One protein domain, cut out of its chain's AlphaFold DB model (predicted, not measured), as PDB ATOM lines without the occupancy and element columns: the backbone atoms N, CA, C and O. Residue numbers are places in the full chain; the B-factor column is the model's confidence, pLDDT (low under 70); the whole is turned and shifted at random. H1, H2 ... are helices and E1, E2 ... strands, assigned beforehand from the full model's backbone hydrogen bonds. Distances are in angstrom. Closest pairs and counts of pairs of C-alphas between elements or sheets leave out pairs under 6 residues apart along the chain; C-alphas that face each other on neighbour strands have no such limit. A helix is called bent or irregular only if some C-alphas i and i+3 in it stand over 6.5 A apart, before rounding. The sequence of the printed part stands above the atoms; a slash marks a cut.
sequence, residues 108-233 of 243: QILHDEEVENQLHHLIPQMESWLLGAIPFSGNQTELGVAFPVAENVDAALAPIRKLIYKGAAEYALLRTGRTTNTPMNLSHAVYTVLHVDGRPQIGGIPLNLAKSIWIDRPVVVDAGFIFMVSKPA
ATOM      1  N   GLN A 108      22.960  34.668 -10.091       65.19
ATOM      2  CA  GLN A 108      24.103  35.570 -10.189       65.19
ATOM      3  C   GLN A 108      23.699  36.961  -9.724       65.19
ATOM      4  O   GLN A 108      22.882  37.622 -10.362       65.19
ATOM      5  N   ILE A 109      24.282  37.413  -8.613       64.25
ATOM      6  CA  ILE A 109      24.115  38.797  -8.167       64.25
ATOM      7  C   ILE A 109      24.805  39.694  -9.194       64.25
ATOM      8  O   ILE A 109      25.962  39.469  -9.560       64.25
ATOM      9  N   LEU A 110      24.069  40.679  -9.694       65.38
ATOM     10  CA  LEU A 110      24.598  41.681 -10.600       65.38
ATOM     11  C   LEU A 110      25.120  42.831  -9.748       65.38
ATOM     12  O   LEU A 110      24.343  43.501  -9.073       65.38
ATOM     13  N   HIS A 111      26.433  43.016  -9.762       61.41
ATOM     14  CA  HIS A 111      27.092  44.096  -9.044       61.41
ATOM     15  C   HIS A 111      27.351  45.257  -9.993       61.41
ATOM     16  O   HIS A 111      28.168  45.144 -10.907       61.41
ATOM     17  N   ASP A 112      26.651  46.361  -9.760       66.94
ATOM     18  CA  ASP A 112      26.866  47.635 -10.437       66.94
ATOM     19  C   ASP A 112      26.784  48.740  -9.383       66.94
ATOM     20  O   ASP A 112      25.698  49.144  -8.975       66.94
ATOM     21  N   GLU A 113      27.940  49.176  -8.882       66.81
ATOM     22  CA  GLU A 113      28.005  50.133  -7.774       66.81
ATOM     23  C   GLU A 113      27.343  51.472  -8.121       66.81
ATOM     24  O   GLU A 113      26.761  52.110  -7.246       66.81
ATOM     25  N   GLU A 114      27.396  51.911  -9.379       67.69
ATOM     26  CA  GLU A 114      26.781  53.172  -9.793       67.69
ATOM     27  C   GLU A 114      25.252  53.061  -9.766       67.69
ATOM     28  O   GLU A 114      24.579  53.902  -9.160       67.69
ATOM     29  N   VAL A 115      24.707  51.992 -10.357       68.19
ATOM     30  CA  VAL A 115      23.262  51.729 -10.373       68.19
ATOM     31  C   VAL A 115      22.741  51.461  -8.963       68.19
ATOM     32  O   VAL A 115      21.746  52.061  -8.561       68.19
ATOM     33  N   GLU A 116      23.418  50.615  -8.185       73.19
ATOM     34  CA  GLU A 116      23.047  50.304  -6.800       73.19
ATOM     35  C   GLU A 116      23.026  51.572  -5.935       73.19
ATOM     36  O   GLU A 116      22.059  51.808  -5.208       73.19
ATOM     37  N   ASN A 117      24.042  52.436  -6.050       73.31
ATOM     38  CA  ASN A 117      24.074  53.705  -5.324       73.31
ATOM     39  C   ASN A 117      22.912  54.613  -5.734       73.31
ATOM     40  O   ASN A 117      22.241  55.173  -4.868       73.31
ATOM     41  N   GLN A 118      22.623  54.756  -7.027       73.31
ATOM     42  CA  GLN A 118      21.507  55.590  -7.485       73.31
ATOM     43  C   GLN A 118      20.150  55.044  -7.016       73.31
ATOM     44  O   GLN A 118      19.296  55.813  -6.568       73.31
ATOM     45  N   LEU A 119      19.969  53.722  -7.029       77.56
ATOM     46  CA  LEU A 119      18.782  53.063  -6.490       77.56
ATOM     47  C   LEU A 119      18.641  53.266  -4.980       77.56
ATOM     48  O   LEU A 119      17.541  53.563  -4.517       77.56
ATOM     49  N   HIS A 120      19.733  53.190  -4.215       82.88
ATOM     50  CA  HIS A 120      19.722  53.449  -2.773       82.88
ATOM     51  C   HIS A 120      19.217  54.854  -2.410       82.88
ATOM     52  O   HIS A 120      18.592  55.016  -1.364       82.88
ATOM     53  N   HIS A 121      19.440  55.858  -3.262       84.62
ATOM     54  CA  HIS A 121      18.925  57.216  -3.042       84.62
ATOM     55  C   HIS A 121      17.460  57.375  -3.473       84.62
ATOM     56  O   HIS A 121      16.721  58.167  -2.883       84.62
ATOM     57  N   LEU A 122      17.047  56.646  -4.510       78.62
ATOM     58  CA  LEU A 122      15.736  56.776  -5.142       78.62
ATOM     59  C   LEU A 122      14.649  55.968  -4.417       78.62
ATOM     60  O   LEU A 122      13.551  56.472  -4.192       78.62
ATOM     61  N   ILE A 123      14.953  54.725  -4.040       82.69
ATOM     62  CA  ILE A 123      13.983  53.780  -3.472       82.69
ATOM     63  C   ILE A 123      13.307  54.312  -2.193       82.69
ATOM     64  O   ILE A 123      12.077  54.256  -2.138       82.69
ATOM     65  N   PRO A 124      14.020  54.897  -1.205       85.19
ATOM     66  CA  PRO A 124      13.381  55.424   0.006       85.19
ATOM     67  C   PRO A 124      12.345  56.524  -0.270       85.19
ATOM     68  O   PRO A 124      11.367  56.661   0.457       85.19
ATOM     69  N   GLN A 125      12.515  57.293  -1.352       83.00
ATOM     70  CA  GLN A 125      11.553  58.330  -1.749       83.00
ATOM     71  C   GLN A 125      10.259  57.730  -2.319       83.00
ATOM     72  O   GLN A 125       9.218  58.384  -2.323       83.00
ATOM     73  N   MET A 126      10.325  56.488  -2.803       78.25
ATOM     74  CA  MET A 126       9.221  55.763  -3.432       78.25
ATOM     75  C   MET A 126       8.594  54.708  -2.509       78.25
ATOM     76  O   MET A 126       7.579  54.122  -2.874       78.25
ATOM     77  N   GLU A 127       9.162  54.459  -1.328       80.06
ATOM     78  CA  GLU A 127       8.756  53.382  -0.414       80.06
ATOM     79  C   GLU A 127       7.277  53.477  -0.008       80.06
ATOM     80  O   GLU A 127       6.529  52.503  -0.115       80.06
ATOM     81  N   SER A 128       6.816  54.672   0.372       81.38
ATOM     82  CA  SER A 128       5.412  54.914   0.731       81.38
ATOM     83  C   SER A 128       4.455  54.605  -0.424       81.38
ATOM     84  O   SER A 128       3.387  54.026  -0.217       81.38
ATOM     85  N   TRP A 129       4.865  54.934  -1.652       82.75
ATOM     86  CA  TRP A 129       4.117  54.604  -2.857       82.75
ATOM     87  C   TRP A 129       4.146  53.101  -3.145       82.75
ATOM     88  O   TRP A 129       3.095  52.540  -3.427       82.75
ATOM     89  N   LEU A 130       5.294  52.425  -3.022       76.50
ATOM     90  CA  LEU A 130       5.424  50.978  -3.251       76.50
ATOM     91  C   LEU A 130       4.514  50.171  -2.315       76.50
ATOM     92  O   LEU A 130       3.809  49.262  -2.762       76.50
ATOM     93  N   LEU A 131       4.484  50.537  -1.032       78.31
ATOM     94  CA  LEU A 131       3.641  49.894  -0.025       78.31
ATOM     95  C   LEU A 131       2.144  50.148  -0.263       78.31
ATOM     96  O   LEU A 131       1.331  49.253  -0.028       78.31
ATOM     97  N   GLY A 132       1.781  51.339  -0.750       72.81
ATOM     98  CA  GLY A 132       0.400  51.687  -1.096       72.81
ATOM     99  C   GLY A 132      -0.070  51.113  -2.437       72.81
ATOM    100  O   GLY A 132      -1.241  50.773  -2.581       72.81
ATOM    101  N   ALA A 133       0.831  50.981  -3.412       70.00
ATOM    102  CA  ALA A 133       0.531  50.484  -4.751       70.00
ATOM    103  C   ALA A 133       0.299  48.970  -4.766       70.00
ATOM    104  O   ALA A 133      -0.510  48.500  -5.567       70.00
ATOM    105  N   ILE A 134       0.974  48.221  -3.883       69.94
ATOM    106  CA  ILE A 134       0.852  46.761  -3.754       69.94
ATOM    107  C   ILE A 134       0.384  46.388  -2.331       69.94
ATOM    108  O   ILE A 134       1.163  45.857  -1.520       69.94
ATOM    109  N   PRO A 135      -0.885  46.682  -1.982       65.62
ATOM    110  CA  PRO A 135      -1.412  46.374  -0.664       65.62
ATOM    111  C   PRO A 135      -1.617  44.862  -0.508       65.62
ATOM    112  O   PRO A 135      -2.226  44.211  -1.357       65.62
ATOM    113  N   PHE A 136      -1.194  44.305   0.628       63.12
ATOM    114  CA  PHE A 136      -1.655  42.981   1.049       63.12
ATOM    115  C   PHE A 136      -3.065  43.101   1.629       63.12
ATOM    116  O   PHE A 136      -3.263  43.202   2.836       63.12
ATOM    117  N   SER A 137      -4.065  43.126   0.749       53.31
ATOM    118  CA  SER A 137      -5.454  42.883   1.133       53.31
ATOM    119  C   SER A 137      -5.628  41.380   1.353       53.31
ATOM    120  O   SER A 137      -5.317  40.594   0.460       53.31
ATOM    121  N   GLY A 138      -6.113  40.977   2.531       48.59
ATOM    122  CA  GLY A 138      -6.123  39.592   3.033       48.59
ATOM    123  C   GLY A 138      -6.843  38.528   2.185       48.59
ATOM    124  O   GLY A 138      -6.836  37.367   2.579       48.59
ATOM    125  N   ASN A 139      -7.410  38.893   1.029       48.78
ATOM    126  CA  ASN A 139      -8.062  37.983   0.081       48.78
ATOM    127  C   ASN A 139      -7.304  37.801  -1.256       48.78
ATOM    128  O   ASN A 139      -7.773  37.054  -2.111       48.78
ATOM    129  N   GLN A 140      -6.152  38.448  -1.458       50.41
ATOM    130  CA  GLN A 140      -5.228  38.173  -2.572       50.41
ATOM    131  C   GLN A 140      -4.007  37.441  -1.985       50.41
ATOM    132  O   GLN A 140      -3.418  37.920  -1.024       50.41
ATOM    133  N   THR A 141      -3.552  36.261  -2.396       51.91
ATOM    134  CA  THR A 141      -3.695  35.473  -3.621       51.91
ATOM    135  C   THR A 141      -3.341  34.041  -3.192       51.91
ATOM    136  O   THR A 141      -2.348  33.866  -2.481       51.91
ATOM    137  N   GLU A 142      -4.065  33.000  -3.616       52.53
ATOM    138  CA  GLU A 142      -3.675  31.593  -3.350       52.53
ATOM    139  C   GLU A 142      -2.231  31.277  -3.804       52.53
ATOM    140  O   GLU A 142      -1.591  30.362  -3.295       52.53
ATOM    141  N   LEU A 143      -1.695  32.108  -4.705       55.59
ATOM    142  CA  LEU A 143      -0.363  32.034  -5.302       55.59
ATOM    143  C   LEU A 143       0.755  32.726  -4.496       55.59
ATOM    144  O   LEU A 143       1.904  32.681  -4.918       55.59
ATOM    145  N   GLY A 144       0.461  33.390  -3.369       63.94
ATOM    146  CA  GLY A 144       1.484  33.989  -2.492       63.94
ATOM    147  C   GLY A 144       2.201  35.242  -3.027       63.94
ATOM    148  O   GLY A 144       3.136  35.724  -2.383       63.94
ATOM    149  N   VAL A 145       1.756  35.788  -4.164       64.62
ATOM    150  CA  VAL A 145       2.312  36.978  -4.837       64.62
ATOM    151  C   VAL A 145       1.204  38.011  -5.065       64.62
ATOM    152  O   VAL A 145       0.081  37.641  -5.413       64.62
ATOM    153  N   ALA A 146       1.516  39.295  -4.884       64.44
ATOM    154  CA  ALA A 146       0.624  40.426  -5.139       64.44
ATOM    155  C   ALA A 146       1.182  41.344  -6.240       64.44
ATOM    156  O   ALA A 146       2.396  41.517  -6.361       64.44
ATOM    157  N   PHE A 147       0.280  41.944  -7.018       67.56
ATOM    158  CA  PHE A 147       0.578  42.875  -8.112       67.56
ATOM    159  C   PHE A 147       0.055  44.273  -7.783       67.56
ATOM    160  O   PHE A 147      -0.864  44.401  -6.968       67.56
ATOM    161  N   PRO A 148       0.622  45.329  -8.388       67.62
ATOM    162  CA  PRO A 148       0.140  46.674  -8.150       67.62
ATOM    163  C   PRO A 148      -1.304  46.856  -8.617       67.62
ATOM    164  O   PRO A 148      -1.696  46.380  -9.679       67.62
ATOM    165  N   VAL A 149      -2.072  47.603  -7.827       62.59
ATOM    166  CA  VAL A 149      -3.455  48.009  -8.138       62.59
ATOM    167  C   VAL A 149      -3.494  49.428  -8.731       62.59
ATOM    168  O   VAL A 149      -4.520  49.883  -9.223       62.59
ATOM    169  N   ALA A 150      -2.369  50.147  -8.694       61.94
ATOM    170  CA  ALA A 150      -2.262  51.504  -9.216       61.94
ATOM    171  C   ALA A 150      -2.268  51.536 -10.758       61.94
ATOM    172  O   ALA A 150      -1.578  50.753 -11.402       61.94
ATOM    173  N   GLU A 151      -2.971  52.499 -11.358       57.31
ATOM    174  CA  GLU A 151      -3.026  52.664 -12.824       57.31
ATOM    175  C   GLU A 151      -1.728  53.246 -13.421       57.31
ATOM    176  O   GLU A 151      -1.413  53.017 -14.583       57.31
ATOM    177  N   ASN A 152      -0.928  53.962 -12.620       66.75
ATOM    178  CA  ASN A 152       0.248  54.716 -13.084       66.75
ATOM    179  C   ASN A 152       1.595  54.060 -12.726       66.75
ATOM    180  O   ASN A 152       2.588  54.754 -12.490       66.75
ATOM    181  N   VAL A 153       1.644  52.727 -12.668       64.06
ATOM    182  CA  VAL A 153       2.859  51.969 -12.303       64.06
ATOM    183  C   VAL A 153       4.026  52.293 -13.234       64.06
ATOM    184  O   VAL A 153       5.140  52.523 -12.769       64.06
ATOM    185  N   ASP A 154       3.769  52.395 -14.538       65.38
ATOM    186  CA  ASP A 154       4.811  52.672 -15.531       65.38
ATOM    187  C   ASP A 154       5.470  54.040 -15.351       65.38
ATOM    188  O   ASP A 154       6.689  54.164 -15.484       65.38
ATOM    189  N   ALA A 155       4.675  55.066 -15.037       67.19
ATOM    190  CA  ALA A 155       5.180  56.415 -14.810       67.19
ATOM    191  C   ALA A 155       6.002  56.487 -13.516       67.19
ATOM    192  O   ALA A 155       7.072  57.093 -13.501       67.19
ATOM    193  N   ALA A 156       5.535  55.823 -12.454       66.38
ATOM    194  CA  ALA A 156       6.235  55.775 -11.176       66.38
ATOM    195  C   ALA A 156       7.567  55.014 -11.270       66.38
ATOM    196  O   ALA A 156       8.558  55.448 -10.695       66.38
ATOM    197  N   LEU A 157       7.622  53.920 -12.038       71.31
ATOM    198  CA  LEU A 157       8.840  53.122 -12.221       71.31
ATOM    199  C   LEU A 157       9.790  53.672 -13.294       71.31
ATOM    200  O   LEU A 157      10.902  53.160 -13.437       71.31
ATOM    201  N   ALA A 158       9.402  54.707 -14.044       73.19
ATOM    202  CA  ALA A 158      10.228  55.286 -15.104       73.19
ATOM    203  C   ALA A 158      11.645  55.702 -14.648       73.19
ATOM    204  O   ALA A 158      12.592  55.428 -15.392       73.19
ATOM    205  N   PRO A 159      11.847  56.303 -13.454       71.31
ATOM    206  CA  PRO A 159      13.183  56.637 -12.968       71.31
ATOM    207  C   PRO A 159      14.033  55.385 -12.728       71.31
ATOM    208  O   PRO A 159      15.164  55.337 -13.196       71.31
ATOM    209  N   ILE A 160      13.470  54.343 -12.105       71.00
ATOM    210  CA  ILE A 160      14.156  53.063 -11.866       71.00
ATOM    211  C   ILE A 160      14.513  52.404 -13.203       71.00
ATOM    212  O   ILE A 160      15.666  52.065 -13.434       71.00
ATOM    213  N   ARG A 161      13.568  52.312 -14.143       67.00
ATOM    214  CA  ARG A 161      13.799  51.762 -15.493       67.00
ATOM    215  C   ARG A 161      14.887  52.489 -16.284       67.00
ATOM    216  O   ARG A 161      15.493  51.907 -17.172       67.00
ATOM    217  N   LYS A 162      15.099  53.781 -16.024       68.62
ATOM    218  CA  LYS A 162      16.166  54.549 -16.678       68.62
ATOM    219  C   LYS A 162      17.551  54.169 -16.139       68.62
ATOM    220  O   LYS A 162      18.528  54.300 -16.872       68.62
ATOM    221  N   LEU A 163      17.616  53.730 -14.883       65.00
ATOM    222  CA  LEU A 163      18.842  53.306 -14.207       65.00
ATOM    223  C   LEU A 163      19.176  51.852 -14.521       65.00
ATOM    224  O   LEU A 163      20.288  51.535 -14.933       65.00
ATOM    225  N   ILE A 164      18.192  50.972 -14.354       61.22
ATOM    226  CA  ILE A 164      18.377  49.541 -14.522       61.22
ATOM    227  C   ILE A 164      18.011  49.184 -15.963       61.22
ATOM    228  O   ILE A 164      16.840  49.172 -16.328       61.22
ATOM    229  N   TYR A 165      19.042  48.886 -16.759       54.22
ATOM    230  CA  TYR A 165      18.973  48.391 -18.140       54.22
ATOM    231  C   TYR A 165      18.689  49.444 -19.224       54.22
ATOM    232  O   TYR A 165      17.561  49.683 -19.646       54.22
ATOM    233  N   LYS A 166      19.772  49.970 -19.816       47.38
ATOM    234  CA  LYS A 166      19.754  50.557 -21.166       47.38
ATOM    235  C   LYS A 166      19.304  49.488 -22.191       47.38
ATOM    236  O   LYS A 166      20.140  48.780 -22.741       47.38
ATOM    237  N   GLY A 167      17.997  49.353 -22.443       46.38
ATOM    238  CA  GLY A 167      17.436  48.396 -23.412       46.38
ATOM    239  C   GLY A 167      15.911  48.220 -23.325       46.38
ATOM    240  O   GLY A 167      15.264  48.747 -22.424       46.38
ATOM    241  N   ALA A 168      15.324  47.488 -24.282       44.81
ATOM    242  CA  ALA A 168      13.912  47.095 -24.252       44.81
ATOM    243  C   ALA A 168      13.755  45.780 -23.469       44.81
ATOM    244  O   ALA A 168      14.210  44.730 -23.921       44.81
ATOM    245  N   ALA A 169      13.126  45.848 -22.298       55.28
ATOM    246  CA  ALA A 169      12.797  44.702 -21.458       55.28
ATOM    247  C   ALA A 169      11.324  44.783 -21.041       55.28
ATOM    248  O   ALA A 169      10.761  45.877 -20.947       55.28
ATOM    249  N   GLU A 170      10.704  43.628 -20.813       59.72
ATOM    250  CA  GLU A 170       9.401  43.562 -20.155       59.72
ATOM    251  C   GLU A 170       9.616  43.688 -18.648       59.72
ATOM    252  O   GLU A 170      10.537  43.080 -18.096       59.72
ATOM    253  N   TYR A 171       8.776  44.486 -17.988       67.56
ATOM    254  CA  TYR A 171       8.876  44.736 -16.556       67.56
ATOM    255  C   TYR A 171       7.614  44.264 -15.848       67.56
ATOM    256  O   TYR A 171       6.501  44.523 -16.301       67.56
ATOM    257  N   ALA A 172       7.795  43.622 -14.701       68.38
ATOM    258  CA  ALA A 172       6.724  43.307 -13.775       68.38
ATOM    259  C   ALA A 172       7.097  43.808 -12.382       68.38
ATOM    260  O   ALA A 172       8.218  43.610 -11.914       68.38
ATOM    261  N   LEU A 173       6.146  44.452 -11.715       75.12
ATOM    262  CA  LEU A 173       6.260  44.821 -10.312       75.12
ATOM    263  C   LEU A 173       5.465  43.806  -9.494       75.12
ATOM    264  O   LEU A 173       4.288  43.582  -9.775       75.12
ATOM    265  N   LEU A 174       6.099  43.187  -8.502       73.75
ATOM    266  CA  LEU A 174       5.445  42.181  -7.669       73.75
ATOM    267  C   LEU A 174       5.915  42.245  -6.221       73.75
ATOM    268  O   LEU A 174       7.047  42.637  -5.941       73.75
ATOM    269  N   ARG A 175       5.045  41.820  -5.306       76.06
ATOM    270  CA  ARG A 175       5.340  41.676  -3.880       76.06
ATOM    271  C   ARG A 175       5.119  40.237  -3.436       76.06
ATOM    272  O   ARG A 175       4.090  39.649  -3.763       76.06
ATOM    273  N   THR A 176       6.046  39.667  -2.674       74.12
ATOM    274  CA  THR A 176       5.919  38.304  -2.139       74.12
ATOM    275  C   THR A 176       5.328  38.331  -0.733       74.12
ATOM    276  O   THR A 176       5.831  39.007   0.160       74.12
ATOM    277  N   GLY A 177       4.214  37.624  -0.533       73.44
ATOM    278  CA  GLY A 177       3.497  37.552   0.751       73.44
ATOM    279  C   GLY A 177       3.620  36.196   1.427       73.44
ATOM    280  O   GLY A 177       3.378  36.061   2.622       73.44
ATOM    281  N   ARG A 178       4.010  35.182   0.654       73.75
ATOM    282  CA  ARG A 178       4.376  33.843   1.114       73.75
ATOM    283  C   ARG A 178       5.640  33.413   0.378       73.75
ATOM    284  O   ARG A 178       5.944  33.945  -0.689       73.75
ATOM    285  N   THR A 179       6.362  32.451   0.941       75.50
ATOM    286  CA  THR A 179       7.470  31.811   0.233       75.50
ATOM    287  C   THR A 179       6.917  31.067  -0.984       75.50
ATOM    288  O   THR A 179       5.987  30.270  -0.860       75.50
ATOM    289  N   THR A 180       7.452  31.361  -2.168       65.62
ATOM    290  CA  THR A 180       6.978  30.844  -3.462       65.62
ATOM    291  C   THR A 180       8.150  30.362  -4.309       65.62
ATOM    292  O   THR A 180       9.256  30.877  -4.193       65.62
ATOM    293  N   ASN A 181       7.939  29.359  -5.162       62.50
ATOM    294  CA  ASN A 181       8.950  28.937  -6.132       62.50
ATOM    295  C   ASN A 181       8.796  29.795  -7.392       62.50
ATOM    296  O   ASN A 181       7.762  29.682  -8.039       62.50
ATOM    297  N   THR A 182       9.770  30.675  -7.650       58.41
ATOM    298  CA  THR A 182       9.809  31.752  -8.654       58.41
ATOM    299  C   THR A 182       8.440  32.362  -8.937       58.41
ATOM    300  O   THR A 182       7.672  31.784  -9.708       58.41
ATOM    301  N   PRO A 183       8.141  33.558  -8.399       55.22
ATOM    302  CA  PRO A 183       6.885  34.254  -8.657       55.22
ATOM    303  C   PRO A 183       6.507  34.192 -10.144       55.22
ATOM    304  O   PRO A 183       7.234  34.709 -10.991       55.22
ATOM    305  N   MET A 184       5.399  33.509 -10.459       53.50
ATOM    306  CA  MET A 184       4.871  33.332 -11.821       53.50
ATOM    307  C   MET A 184       5.773  32.587 -12.828       53.50
ATOM    308  O   MET A 184       5.600  32.761 -14.032       53.50
ATOM    309  N   ASN A 185       6.725  31.761 -12.384       59.03
ATOM    310  CA  ASN A 185       7.706  31.090 -13.254       59.03
ATOM    311  C   ASN A 185       8.548  32.058 -14.116       59.03
ATOM    312  O   ASN A 185       9.062  31.667 -15.167       59.03
ATOM    313  N   LEU A 186       8.716  33.309 -13.671       63.06
ATOM    314  CA  LEU A 186       9.549  34.327 -14.320       63.06
ATOM    315  C   LEU A 186      11.052  34.027 -14.149       63.06
ATOM    316  O   LEU A 186      11.786  34.719 -13.455       63.06
ATOM    317  N   SER A 187      11.507  32.957 -14.790       64.69
ATOM    318  CA  SER A 187      12.922  32.617 -14.959       64.69
ATOM    319  C   SER A 187      13.510  33.304 -16.197       64.69
ATOM    320  O   SER A 187      12.775  33.868 -17.015       64.69
ATOM    321  N   HIS A 188      14.839  33.294 -16.308       68.88
ATOM    322  CA  HIS A 188      15.606  34.099 -17.261       68.88
ATOM    323  C   HIS A 188      15.297  35.595 -17.133       68.88
ATOM    324  O   HIS A 188      15.072  36.291 -18.122       68.88
ATOM    325  N   ALA A 189      15.248  36.087 -15.896       68.31
ATOM    326  CA  ALA A 189      14.937  37.475 -15.597       68.31
ATOM    327  C   ALA A 189      15.845  38.020 -14.495       68.31
ATOM    328  O   ALA A 189      16.383  37.276 -13.670       68.31
ATOM    329  N   VAL A 190      15.991  39.343 -14.473       75.31
ATOM    330  CA  VAL A 190      16.640  40.031 -13.361       75.31
ATOM    331  C   VAL A 190      15.597  40.507 -12.369       75.31
ATOM    332  O   VAL A 190      14.650  41.198 -12.731       75.31
ATOM    333  N   TYR A 191      15.813  40.177 -11.106       78.81
ATOM    334  CA  TYR A 191      15.034  40.641  -9.975       78.81
ATOM    335  C   TYR A 191      15.809  41.752  -9.284       78.81
ATOM    336  O   TYR A 191      16.874  41.503  -8.724       78.81
ATOM    337  N   THR A 192      15.280  42.973  -9.321       82.31
ATOM    338  CA  THR A 192      15.814  44.107  -8.556       82.31
ATOM    339  C   THR A 192      14.977  44.304  -7.302       82.31
ATOM    340  O   THR A 192      13.759  44.473  -7.387       82.31
ATOM    341  N   VAL A 193      15.632  44.303  -6.144       86.50
ATOM    342  CA  VAL A 193      14.999  44.498  -4.840       86.50
ATOM    343  C   VAL A 193      14.647  45.972  -4.638       86.50
ATOM    344  O   VAL A 193      15.528  46.820  -4.488       86.50
ATOM    345  N   LEU A 194      13.349  46.266  -4.589       83.00
ATOM    346  CA  LEU A 194      12.821  47.602  -4.301       83.00
ATOM    347  C   LEU A 194      12.371  47.767  -2.851       83.00
ATOM    348  O   LEU A 194      12.268  48.888  -2.377       83.00
ATOM    349  N   HIS A 195      12.090  46.673  -2.148       86.12
ATOM    350  CA  HIS A 195      11.759  46.696  -0.725       86.12
ATOM    351  C   HIS A 195      12.052  45.347  -0.084       86.12
ATOM    352  O   HIS A 195      11.933  44.313  -0.750       86.12
ATOM    353  N   VAL A 196      12.390  45.367   1.204       88.50
ATOM    354  CA  VAL A 196      12.646  44.171   2.010       88.50
ATOM    355  C   VAL A 196      11.995  44.321   3.382       88.50
ATOM    356  O   VAL A 196      12.382  45.175   4.173       88.50
ATOM    357  N   ASP A 197      11.054  43.433   3.684       84.81
ATOM    358  CA  ASP A 197      10.465  43.232   5.003       84.81
ATOM    359  C   ASP A 197      11.193  42.063   5.697       84.81
ATOM    360  O   ASP A 197      11.055  40.902   5.312       84.81
ATOM    361  N   GLY A 198      11.974  42.348   6.743       84.38
ATOM    362  CA  GLY A 198      12.675  41.325   7.530       84.38
ATOM    363  C   GLY A 198      14.021  40.891   6.934       84.38
ATOM    364  O   GLY A 198      14.875  41.727   6.649       84.38
ATOM    365  N   ARG A 199      14.256  39.573   6.827       84.06
ATOM    366  CA  ARG A 199      15.491  38.984   6.254       84.06
ATOM    367  C   ARG A 199      15.202  37.868   5.235       84.06
ATOM    368  O   ARG A 199      15.671  36.745   5.424       84.06
ATOM    369  N   PRO A 200      14.396  38.143   4.203       83.12
ATOM    370  CA  PRO A 200      14.018  37.144   3.222       83.12
ATOM    371  C   PRO A 200      15.186  36.782   2.299       83.12
ATOM    372  O   PRO A 200      16.136  37.552   2.118       83.12
ATOM    373  N   GLN A 201      15.129  35.579   1.733       82.88
ATOM    374  CA  GLN A 201      16.175  35.016   0.887       82.88
ATOM    375  C   GLN A 201      15.627  34.575  -0.474       82.88
ATOM    376  O   GLN A 201      14.448  34.253  -0.635       82.88
ATOM    377  N   ILE A 202      16.514  34.535  -1.469       78.81
ATOM    378  CA  ILE A 202      16.270  33.902  -2.768       78.81
ATOM    379  C   ILE A 202      17.252  32.750  -2.921       78.81
ATOM    380  O   ILE A 202      18.462  32.964  -2.951       78.81
ATOM    381  N   GLY A 203      16.753  31.517  -2.988       72.69
ATOM    382  CA  GLY A 203      17.596  30.325  -3.108       72.69
ATOM    383  C   GLY A 203      18.609  30.177  -1.971       72.69
ATOM    384  O   GLY A 203      19.711  29.689  -2.201       72.69
ATOM    385  N   GLY A 204      18.268  30.652  -0.767       75.88
ATOM    386  CA  GLY A 204      19.169  30.688   0.391       75.88
ATOM    387  C   GLY A 204      20.142  31.874   0.419       75.88
ATOM    388  O   GLY A 204      20.928  31.997   1.357       75.88
ATOM    389  N   ILE A 205      20.102  32.764  -0.578       75.00
ATOM    390  CA  ILE A 205      20.930  33.972  -0.637       75.00
ATOM    391  C   ILE A 205      20.139  35.145  -0.039       75.00
ATOM    392  O   ILE A 205      19.092  35.504  -0.586       75.00
ATOM    393  N   PRO A 206      20.604  35.770   1.059       82.19
ATOM    394  CA  PRO A 206      19.998  36.998   1.555       82.19
ATOM    395  C   PRO A 206      20.272  38.142   0.575       82.19
ATOM    396  O   PRO A 206      21.413  38.357   0.161       82.19
ATOM    397  N   LEU A 207      19.229  38.888   0.217       82.25
ATOM    398  CA  LEU A 207      19.339  40.049  -0.662       82.25
ATOM    399  C   LEU A 207      18.890  41.310   0.064       82.25
ATOM    400  O   LEU A 207      17.862  41.330   0.737       82.25
ATOM    401  N   ASN A 208      19.681  42.364  -0.103       85.12
ATOM    402  CA  ASN A 208      19.422  43.671   0.482       85.12
ATOM    403  C   ASN A 208      18.740  44.595  -0.533       85.12
ATOM    404  O   ASN A 208      18.717  44.316  -1.733       85.12
ATOM    405  N   LEU A 209      18.222  45.717  -0.037       86.62
ATOM    406  CA  LEU A 209      17.677  46.801  -0.852       86.62
ATOM    407  C   LEU A 209      18.626  47.186  -1.996       86.62
ATOM    408  O   LEU A 209      19.840  47.172  -1.803       86.62
ATOM    409  N   ALA A 210      18.067  47.555  -3.153       78.38
ATOM    410  CA  ALA A 210      18.791  48.007  -4.345       78.38
ATOM    411  C   ALA A 210      19.703  46.964  -5.015       78.38
ATOM    412  O   ALA A 210      20.296  47.261  -6.048       78.38
ATOM    413  N   LYS A 211      19.796  45.738  -4.482       78.88
ATOM    414  CA  LYS A 211      20.539  44.651  -5.126       78.88
ATOM    415  C   LYS A 211      19.721  44.015  -6.243       78.88
ATOM    416  O   LYS A 211      18.504  43.845  -6.124       78.88
ATOM    417  N   SER A 212      20.424  43.598  -7.292       77.69
ATOM    418  CA  SER A 212      19.845  42.891  -8.431       77.69
ATOM    419  C   SER A 212      20.419  41.487  -8.552       77.69
ATOM    420  O   SER A 212      21.613  41.269  -8.355       77.69
ATOM    421  N   ILE A 213      19.578  40.518  -8.901       72.62
ATOM    422  CA  ILE A 213      19.982  39.127  -9.102       72.62
ATOM    423  C   ILE A 213      19.389  38.578 -10.397       72.62
ATOM    424  O   ILE A 213      18.195  38.703 -10.656       72.62
ATOM    425  N   TRP A 214      20.229  37.961 -11.219       74.44
ATOM    426  CA  TRP A 214      19.792  37.150 -12.346       74.44
ATOM    427  C   TRP A 214      19.333  35.782 -11.851       74.44
ATOM    428  O   TRP A 214      20.075  35.099 -11.138       74.44
ATOM    429  N   ILE A 215      18.128  35.385 -12.257       68.44
ATOM    430  CA  ILE A 215      17.542  34.079 -11.969       68.44
ATOM    431  C   ILE A 215      17.350  33.345 -13.294       68.44
ATOM    432  O   ILE A 215      16.466  33.682 -14.077       68.44
ATOM    433  N   ASP A 216      18.165  32.321 -13.539       63.19
ATOM    434  CA  ASP A 216      18.122  31.552 -14.789       63.19
ATOM    435  C   ASP A 216      17.068  30.436 -14.768       63.19
ATOM    436  O   ASP A 216      16.461  30.129 -15.782       63.19
ATOM    437  N   ARG A 217      16.827  29.816 -13.607       64.31
ATOM    438  CA  ARG A 217      15.885  28.688 -13.450       64.31
ATOM    439  C   ARG A 217      14.979  28.938 -12.244       64.31
ATOM    440  O   ARG A 217      15.315  29.804 -11.437       64.31
ATOM    441  N   PRO A 218      13.870  28.198 -12.081       69.25
ATOM    442  CA  PRO A 218      13.020  28.356 -10.913       69.25
ATOM    443  C   PRO A 218      13.777  28.172  -9.587       69.25
ATOM    444  O   PRO A 218      14.591  27.256  -9.456       69.25
ATOM    445  N   VAL A 219      13.525  29.056  -8.625       72.56
ATOM    446  CA  VAL A 219      14.168  29.129  -7.312       72.56
ATOM    447  C   VAL A 219      13.158  29.573  -6.256       72.56
ATOM    448  O   VAL A 219      12.274  30.385  -6.521       72.56
ATOM    449  N   VAL A 220      13.310  29.083  -5.029       76.25
ATOM    450  CA  VAL A 220      12.498  29.529  -3.894       76.25
ATOM    451  C   VAL A 220      12.809  30.991  -3.555       76.25
ATOM    452  O   VAL A 220      13.968  31.361  -3.381       76.25
ATOM    453  N   VAL A 221      11.765  31.806  -3.455       78.19
ATOM    454  CA  VAL A 221      11.786  33.221  -3.083       78.19
ATOM    455  C   VAL A 221      10.919  33.393  -1.842       78.19
ATOM    456  O   VAL A 221       9.731  33.062  -1.862       78.19
ATOM    457  N   ASP A 222      11.499  33.916  -0.767       82.69
ATOM    458  CA  ASP A 222      10.785  34.138   0.490       82.69
ATOM    459  C   ASP A 222       9.746  35.267   0.422       82.69
ATOM    460  O   ASP A 222       9.746  36.119  -0.473       82.69
ATOM    461  N   ALA A 223       8.839  35.271   1.399       84.12
ATOM    462  CA  ALA A 223       7.923  36.382   1.640       84.12
ATOM    463  C   ALA A 223       8.673  37.634   2.113       84.12
ATOM    464  O   ALA A 223       9.634  37.519   2.863       84.12
ATOM    465  N   GLY A 224       8.178  38.819   1.761       82.06
ATOM    466  CA  GLY A 224       8.697  40.092   2.262       82.06
ATOM    467  C   GLY A 224       9.508  40.891   1.248       82.06
ATOM    468  O   GLY A 224      10.093  41.902   1.609       82.06
ATOM    469  N   PHE A 225       9.538  40.498  -0.022       83.56
ATOM    470  CA  PHE A 225      10.178  41.300  -1.058       83.56
ATOM    471  C   PHE A 225       9.164  42.107  -1.863       83.56
ATOM    472  O   PHE A 225       8.070  41.623  -2.153       83.56
ATOM    473  N   ILE A 226       9.569  43.297  -2.311       82.81
ATOM    474  CA  ILE A 226       9.004  43.938  -3.506       82.81
ATOM    475  C   ILE A 226      10.088  43.943  -4.575       82.81
ATOM    476  O   ILE A 226      11.182  44.464  -4.352       82.81
ATOM    477  N   PHE A 227       9.779  43.377  -5.737       79.62
ATOM    478  CA  PHE A 227      10.697  43.290  -6.862       79.62
ATOM    479  C   PHE A 227      10.191  44.068  -8.059       79.62
ATOM    480  O   PHE A 227       9.014  43.978  -8.413       79.62
ATOM    481  N   MET A 228      11.126  44.706  -8.755       77.94
ATOM    482  CA  MET A 228      10.989  44.920 -10.186       77.94
ATOM    483  C   MET A 228      11.691  43.770 -10.904       77.94
ATOM    484  O   MET A 228      12.910  43.616 -10.807       77.94
ATOM    485  N   VAL A 229      10.913  42.956 -11.604       73.25
ATOM    486  CA  VAL A 229      11.409  41.874 -12.448       73.25
ATOM    487  C   VAL A 229      11.532  42.409 -13.862       73.25
ATOM    488  O   VAL A 229      10.538  42.836 -14.441       73.25
ATOM    489  N   SER A 230      12.737  42.397 -14.415       70.06
ATOM    490  CA  SER A 230      12.997  42.760 -15.802       70.06
ATOM    491  C   SER A 230      13.401  41.517 -16.580       70.06
ATOM    492  O   SER A 230      14.460  40.933 -16.321       70.06
ATOM    493  N   LYS A 231      12.571  41.120 -17.543       66.06
ATOM    494  CA  LYS A 231      12.900  40.030 -18.455       66.06
ATOM    495  C   LYS A 231      13.544  40.616 -19.719       66.06
ATOM    496  O   LYS A 231      12.895  41.416 -20.402       66.06
ATOM    497  N   PRO A 232      14.804  40.268 -20.047       57.50
ATOM    498  CA  PRO A 232      15.361  40.610 -21.348       57.50
ATOM    499  C   PRO A 232      14.491  39.971 -22.434       57.50
ATOM    500  O   PRO A 232      14.027  38.844 -22.275       57.50
ATOM    501  N   ALA A 233      14.243  40.688 -23.530       52.25
ATOM    502  CA  ALA A 233      13.458  40.150 -24.633       52.25
ATOM    503  C   ALA A 233      14.154  38.900 -25.213       52.25
ATOM    504  O   ALA A 233      15.146  39.007 -25.936       52.25
TER     505      ALA A 233
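AT A GLANCE: This is residues 108 to 233 of the 243 residues of an uncharacterized protein of Talaromyces stipitatus (strain ATCC 10500 / CBS 375.48 / QM 6759 / NRRL 1006) (UniProt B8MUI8). A strongly twisted antiparallel sheet of five strands has two irregular helices, H1 and H2, side by side over one face, in two layers: a sheet with helices on one face. On the side away from the helices the chain makes wide loops, among them residues 180 to 181 and 220 to 221, which pair with each other. The printed part has 126 residues, with E1, H1, H2, E2, E3, E4 and E5 along the chain and sheet order E1, E4, E3, E5, E2; its class is mixed, helices and strands, with 63 residues in named elements. It is compact and rounded, with a radius of gyration of the C-alphas of 13.4 A and spans of 37 by 30 by 29 A.

IN THESE COORDINATES: Begin in the sheet with E3, residues 189 to 196, 19.0 A long; find C-alpha 189 at (14.937, 37.475, -15.597). E5, residues 225 to 232, runs 21.0 A to C-alpha 232 at (15.361, 40.610, -21.348). E2, residues 169 to 176, is 21.5 A long, E4, residues 212 to 215, 9.8 A, and E1, residues 108 to 110, 6.1 A. Find H1 at C-alpha 113, (28.005, 50.133, -7.774); it covers residues 113 to 133 over 27.6 A. H2, residues 153 to 163, is 16.2 A long.

HOW THE PARTS SIT: Look first at E3 and E5, antiparallel at 160 degrees, with N 192 and O 228 2.9 A apart. E5 and E2 are antiparallel, with N 172 and O 229 2.9 A apart. E3 and E4 form a hairpin, with N 191 and O 213 2.8 A apart. At the other edge, E1 and E4 are antiparallel, with N 110 and O 212 2.9 A apart. H1 is on the sheet at a height of 7.7 A; its closest C-alphas to E3 are Ile 123 and Leu 194, 6.3 A apart. H1 has a kink of 69 degrees near residue 125 and is irregular, with C-alphas 125 and 128 7.5 A apart. H2 is on the same face, at a height of 9.5 A, over E5 and E2 and across the strands, at 65 degrees to E2 on the local plane; it is irregular, with C-alphas 156 and 159 7.2 A apart. H1, with residues 115 to 122 alone, touches H2 in a helical hairpin, at a shallow tilt of 10 degrees, opposite ways; the closest C-alphas, Val 115 and Leu 163, are 6.1 A apart. Of the O i to N i+4 pairs, 12 of 17 in H1 and 5 of 7 in H2 are within hydrogen-bond range.

THE WHOLE: The two C-alphas farthest apart are Glu 114 and Asn 139, 39.3 A. The printed part has no cut; the links H1 to H2, E2 to E3 and E3 to E4 are long. The mean pLDDT of the printed part is 70.5, and 60 residues are under 70, among them residues 134 to 156.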